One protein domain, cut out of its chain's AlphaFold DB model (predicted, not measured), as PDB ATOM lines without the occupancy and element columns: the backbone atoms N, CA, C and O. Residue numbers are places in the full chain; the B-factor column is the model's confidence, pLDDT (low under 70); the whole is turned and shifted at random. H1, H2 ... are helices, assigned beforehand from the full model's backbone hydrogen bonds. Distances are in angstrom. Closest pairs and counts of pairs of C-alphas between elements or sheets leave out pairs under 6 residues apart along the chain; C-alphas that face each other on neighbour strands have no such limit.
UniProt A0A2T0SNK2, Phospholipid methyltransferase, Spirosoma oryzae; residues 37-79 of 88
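AT A GLANCE: This is residues 37 to 79 of the 88 residues of the protein "Phospholipid methyltransferase" of Spirosoma oryzae (UniProt A0A2T0SNK2). A long, straight helix, H1, makes nearly the whole length of the model, and after its last residue, Phe 66, a sharp turn leads into a short helix, H2, which folds back to make a lopsided V with one long arm and one short arm. The first half of the long arm sticks out free, with residues 37 to 51 standing free. The printed part has 43 residues with two named helices, H1 then H2, and no named strand, and its class is all helix. It is only just extended, close to loose, with a radius of gyration of the C-alphas of 14.3 A, and it spans 44 by 18 by 6 A.

IN THESE COORDINATES: Start at Thr 37, then find C-alpha 38 at (218.920, 189.077, 89.385), where H1 begins. From there H1 runs through residues 38 to 66, 41.4 A from first to last C-alpha, and ends with C-alpha 66 at (214.117, 160.469, 118.899). After Gly 67, H2 takes residues 68 to 76 and ends with C-alpha 76 at (228.447, 165.335, 115.766).

HOW THE PARTS SIT: Look at residues 62 to 63, the part of H1 that alone touches H2. The two helices only just touch, with 3 pairs of C-alphas within 8 A, and they touch only at the corner by their link. Their closest C-alphas are those of Ile 63 and Tyr 70, 5.9 A apart. Their lines stand at a steep tilt of 40 degrees, and they run opposite ways. Along the backbones of H1 and H2, every O i to N i+4 pair is within hydrogen-bond range.

THE WHOLE: The two C-alphas farthest apart are those of Thr 37 and Glu 68, at 44.2 A. The link from H1 to H2 is tight, with 1 residue, and the printed part has no cut. Read the B-factor column for the model's confidence: the mean pLDDT of the printed part is 93.3, and no printed residue is under 70.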
ATOM      1  N   THR A  37     221.332 186.059  86.352       98.44
ATOM      2  CA  THR A  37     220.268 187.069  86.414       98.44
ATOM      3  C   THR A  37     219.916 187.420  87.858       98.44
ATOM      4  O   THR A  37     220.007 186.587  88.763       98.44
ATOM      5  N   TRP A  38     219.437 188.650  88.079       98.31
ATOM      6  CA  TRP A  38     218.920 189.077  89.385       98.31
ATOM      7  C   TRP A  38     217.771 188.192  89.876       98.31
ATOM      8  O   TRP A  38     217.698 187.888  91.064       98.31
ATOM      9  N   ALA A  39     216.911 187.729  88.964       98.12
ATOM     10  CA  ALA A  39     215.824 186.813  89.285       98.12
ATOM     11  C   ALA A  39     216.350 185.492  89.872       98.12
ATOM     12  O   ALA A  39     215.885 185.067  90.929       98.12
ATOM     13  N   ASN A  40     217.368 184.889  89.248       98.00
ATOM     14  CA  ASN A  40     217.976 183.648  89.736       98.00
ATOM     15  C   ASN A  40     218.697 183.843  91.074       98.00
ATOM     16  O   ASN A  40     218.636 182.964  91.932       98.00
ATOM     17  N   LEU A  41     219.336 184.998  91.289       98.31
ATOM     18  CA  LEU A  41     219.979 185.312  92.566       98.31
ATOM     19  C   LEU A  41     218.946 185.431  93.694       98.31
ATOM     20  O   LEU A  41     219.100 184.806  94.743       98.31
ATOM     21  N   ILE A  42     217.876 186.199  93.473       98.50
ATOM     22  CA  ILE A  42     216.784 186.357  94.442       98.50
ATOM     23  C   ILE A  42     216.136 184.999  94.726       98.50
ATOM     24  O   ILE A  42     215.897 184.666  95.886       98.50
ATOM     25  N   PHE A  43     215.907 184.193  93.687       98.06
ATOM     26  CA  PHE A  43     215.339 182.859  93.833       98.06
ATOM     27  C   PHE A  43     216.238 181.932  94.656       98.06
ATOM     28  O   PHE A  43     215.752 181.292  95.586       98.06
ATOM     29  N   LEU A  44     217.549 181.904  94.389       98.12
ATOM     30  CA  LEU A  44     218.514 181.134  95.174       98.12
ATOM     31  C   LEU A  44     218.486 181.536  96.655       98.12
ATOM     32  O   LEU A  44     218.463 180.664  97.525       98.12
ATOM     33  N   LEU A  45     218.473 182.838  96.953       98.19
ATOM     34  CA  LEU A  45     218.441 183.341  98.330       98.19
ATOM     35  C   LEU A  45     217.123 182.993  99.032       98.19
ATOM     36  O   LEU A  45     217.140 182.489 100.157       98.19
ATOM     37  N   ALA A  46     215.989 183.199  98.359       98.25
ATOM     38  CA  ALA A  46     214.668 182.872  98.884       98.25
ATOM     39  C   ALA A  46     214.516 181.364  99.141       98.25
ATOM     40  O   ALA A  46     214.091 180.961 100.223       98.25
ATOM     41  N   ALA A  47     214.930 180.525  98.188       97.62
ATOM     42  CA  ALA A  47     214.922 179.073  98.331       97.62
ATOM     43  C   ALA A  47     215.846 178.611  99.466       97.62
ATOM     44  O   ALA A  47     215.458 177.766 100.270       97.62
ATOM     45  N   SER A  48     217.039 179.202  99.589       96.38
ATOM     46  CA  SER A  48     217.976 178.893 100.676       96.38
ATOM     47  C   SER A  48     217.388 179.234 102.049       96.38
ATOM     48  O   SER A  48     217.508 178.440 102.985       96.38
ATOM     49  N   LEU A  49     216.705 180.377 102.177       97.44
ATOM     50  CA  LEU A  49     216.009 180.763 103.405       97.44
ATOM     51  C   LEU A  49     214.840 179.818 103.714       97.44
ATOM     52  O   LEU A  49     214.710 179.352 104.846       97.44
ATOM     53  N   TYR A  50     214.030 179.486 102.707       97.12
ATOM     54  CA  TYR A  50     212.920 178.543 102.836       97.12
ATOM     55  C   TYR A  50     213.396 177.165 103.314       97.12
ATOM     56  O   TYR A  50     212.865 176.620 104.281       97.12
ATOM     57  N   ILE A  51     214.464 176.638 102.709       95.25
ATOM     58  CA  ILE A  51     215.109 175.387 103.125       95.25
ATOM     59  C   ILE A  51     215.587 175.484 104.578       95.25
ATOM     60  O   ILE A  51     215.379 174.558 105.361       95.25
ATOM     61  N   ARG A  52     216.193 176.609 104.980       94.31
ATOM     62  CA  ARG A  52     216.669 176.817 106.357       94.31
ATOM     63  C   ARG A  52     215.534 176.714 107.379       94.31
ATOM     64  O   ARG A  52     215.739 176.137 108.448       94.31
ATOM     65  N   ILE A  53     214.365 177.257 107.038       96.31
ATOM     66  CA  ILE A  53     213.144 177.188 107.849       96.31
ATOM     67  C   ILE A  53     212.610 175.751 107.885       96.31
ATOM     68  O   ILE A  53     212.317 175.240 108.965       96.31
ATOM     69  N   GLY A  54     212.538 175.075 106.734       95.00
ATOM     70  CA  GLY A  54     212.116 173.674 106.643       95.00
ATOM     71  C   GLY A  54     212.960 172.751 107.524       95.00
ATOM     72  O   GLY A  54     212.415 172.014 108.343       95.00
ATOM     73  N   ILE A  55     214.288 172.889 107.447       94.25
ATOM     74  CA  ILE A  55     215.239 172.152 108.288       94.25
ATOM     75  C   ILE A  55     214.959 172.389 109.771       94.25
ATOM     76  O   ILE A  55     214.940 171.442 110.546       94.25
ATOM     77  N   TYR A  56     214.712 173.632 110.192       94.38
ATOM     78  CA  TYR A  56     214.427 173.917 111.599       94.38
ATOM     79  C   TYR A  56     213.211 173.133 112.117       94.38
ATOM     80  O   TYR A  56     213.270 172.555 113.204       94.38
ATOM     81  N   PHE A  57     212.126 173.071 111.342       95.81
ATOM     82  CA  PHE A  57     210.942 172.302 111.722       95.81
ATOM     83  C   PHE A  57     211.174 170.790 111.663       95.81
ATOM     84  O   PHE A  57     210.696 170.072 112.539       95.81
ATOM     85  N   GLU A  58     211.919 170.307 110.673       92.62
ATOM     86  CA  GLU A  58     212.297 168.898 110.553       92.62
ATOM     87  C   GLU A  58     213.140 168.443 111.754       92.62
ATOM     88  O   GLU A  58     212.796 167.467 112.415       92.62
ATOM     89  N   GLU A  59     214.181 169.200 112.117       93.25
ATOM     90  CA  GLU A  59     215.026 168.890 113.275       93.25
ATOM     91  C   GLU A  59     214.230 168.921 114.585       93.25
ATOM     92  O   GLU A  59     214.484 168.109 115.471       93.25
ATOM     93  N   ARG A  60     213.255 169.828 114.725       93.75
ATOM     94  CA  ARG A  60     212.368 169.850 115.898       93.75
ATOM     95  C   ARG A  60     211.535 168.578 116.011       93.75
ATOM     96  O   ARG A  60     211.527 167.980 117.082       93.75
ATOM     97  N   LYS A  61     210.915 168.136 114.915       93.19
ATOM     98  CA  LYS A  61     210.155 166.876 114.880       93.19
ATOM     99  C   LYS A  61     211.044 165.676 115.212       93.19
ATOM    100  O   LYS A  61     210.655 164.824 116.000       93.19
ATOM    101  N   LEU A  62     212.272 165.646 114.689       90.81
ATOM    102  CA  LEU A  62     213.233 164.578 114.986       90.81
ATOM    103  C   LEU A  62     213.671 164.576 116.460       90.81
ATOM    104  O   LEU A  62     213.861 163.511 117.042       90.81
ATOM    105  N   ILE A  63     213.801 165.744 117.096       93.00
ATOM    106  CA  ILE A  63     214.043 165.831 118.545       93.00
ATOM    107  C   ILE A  63     212.832 165.317 119.332       93.00
ATOM    108  O   ILE A  63     213.020 164.628 120.331       93.00
ATOM    109  N   GLU A  64     211.610 165.633 118.904       93.00
ATOM    110  CA  GLU A  64     210.377 165.149 119.541       93.00
ATOM    111  C   GLU A  64     210.236 163.617 119.424       93.00
ATOM    112  O   GLU A  64     209.829 162.963 120.382       93.00
ATOM    113  N   GLU A  65     210.639 163.027 118.296       91.12
ATOM    114  CA  GLU A  65     210.517 161.586 118.030       91.12
ATOM    115  C   GLU A  65     211.653 160.739 118.645       91.12
ATOM    116  O   GLU A  65     211.405 159.672 119.228       91.12
ATOM    117  N   PHE A  66     212.900 161.217 118.544       87.44
ATOM    118  CA  PHE A  66     214.117 160.469 118.899       87.44
ATOM    119  C   PHE A  66     214.861 161.014 120.132       87.44
ATOM    120  O   PHE A  66     215.798 160.376 120.619       87.44
ATOM    121  N   GLY A  67     214.475 162.177 120.662       91.25
ATOM    122  CA  GLY A  67     215.006 162.724 121.912       91.25
ATOM    123  C   GLY A  67     216.526 162.927 121.910       91.25
ATOM    124  O   GLY A  67     217.099 163.553 121.014       91.25
ATOM    125  N   GLU A  68     217.196 162.418 122.951       89.12
ATOM    126  CA  GLU A  68     218.650 162.560 123.134       89.12
ATOM    127  C   GLU A  68     219.477 161.906 122.023       89.12
ATOM    128  O   GLU A  68     220.543 162.425 121.682       89.12
ATOM    129  N   LEU A  69     218.976 160.833 121.401       87.50
ATOM    130  CA  LEU A  69     219.676 160.152 120.309       87.50
ATOM    131  C   LEU A  69     219.945 161.126 119.154       87.50
ATOM    132  O   LEU A  69     221.080 161.283 118.699       87.50
ATOM    133  N   TYR A  70     218.909 161.865 118.748       88.81
ATOM    134  CA  TYR A  70     219.046 162.867 117.700       88.81
ATOM    135  C   TYR A  70     219.842 164.089 118.164       88.81
ATOM    136  O   TYR A  70     220.622 164.640 117.388       88.81
ATOM    137  N   ARG A  71     219.728 164.508 119.436       89.19
ATOM    138  CA  ARG A  71     220.567 165.601 119.967       89.19
ATOM    139  C   ARG A  71     222.055 165.261 119.902       89.19
ATOM    140  O   ARG A  71     222.849 166.131 119.547       89.19
ATOM    141  N   HIS A  72     222.443 164.026 120.219       88.88
ATOM    142  CA  HIS A  72     223.824 163.557 120.088       88.88
ATOM    143  C   HIS A  72     224.281 163.523 118.630       88.88
ATOM    144  O   HIS A  72     225.329 164.088 118.314       88.88
ATOM    145  N   TYR A  73     223.475 162.965 117.727       86.81
ATOM    146  CA  TYR A  73     223.753 163.010 116.291       86.81
ATOM    147  C   TYR A  73     223.935 164.446 115.773       86.81
ATOM    148  O   TYR A  73     224.939 164.757 115.130       86.81
ATOM    149  N   ARG A  74     223.024 165.359 116.136       88.62
ATOM    150  CA  ARG A  74     223.038 166.773 115.730       88.62
ATOM    151  C   ARG A  74     224.294 167.518 116.187       88.62
ATOM    152  O   ARG A  74     224.724 168.449 115.513       88.62
ATOM    153  N   ARG A  75     224.894 167.132 117.317       88.12
ATOM    154  CA  ARG A  75     226.166 167.713 117.783       88.12
ATOM    155  C   ARG A  75     227.367 167.212 116.980       88.12
ATOM    156  O   ARG A  75     228.319 167.964 116.814       88.12
ATOM    157  N   ARG A  76     227.333 165.965 116.496       87.38
ATOM    158  CA  ARG A  76     228.447 165.335 115.766       87.38
ATOM    159  C   ARG A  76     228.454 165.689 114.278       87.38
ATOM    160  O   ARG A  76     229.505 165.991 113.718       87.38
ATOM    161  N   VAL A  77     227.285 165.662 113.641       86.38
ATOM    162  CA  VAL A  77     227.152 165.799 112.185       86.38
ATOM    163  C   VAL A  77     226.713 167.222 111.820       86.38
ATOM    164  O   VAL A  77     225.720 167.706 112.374       86.38
ATOM    165  N   PRO A  78     227.407 167.917 110.900       86.88
ATOM    166  CA  PRO A  78     227.073 169.281 110.508       86.88
ATOM    167  C   PRO A  78     225.824 169.333 109.636       86.88
ATOM    168  O   PRO A  78     225.459 168.370 108.967       86.88
ATOM    169  N   MET A  79     225.177 170.494 109.600       87.56
ATOM    170  CA  MET A  79     223.880 170.632 108.942       87.56
ATOM    171  C   MET A  79     223.938 170.530 107.410       87.56
ATOM    172  O   MET A  79     223.138 169.801 106.830       87.56
TER     173      MET A  79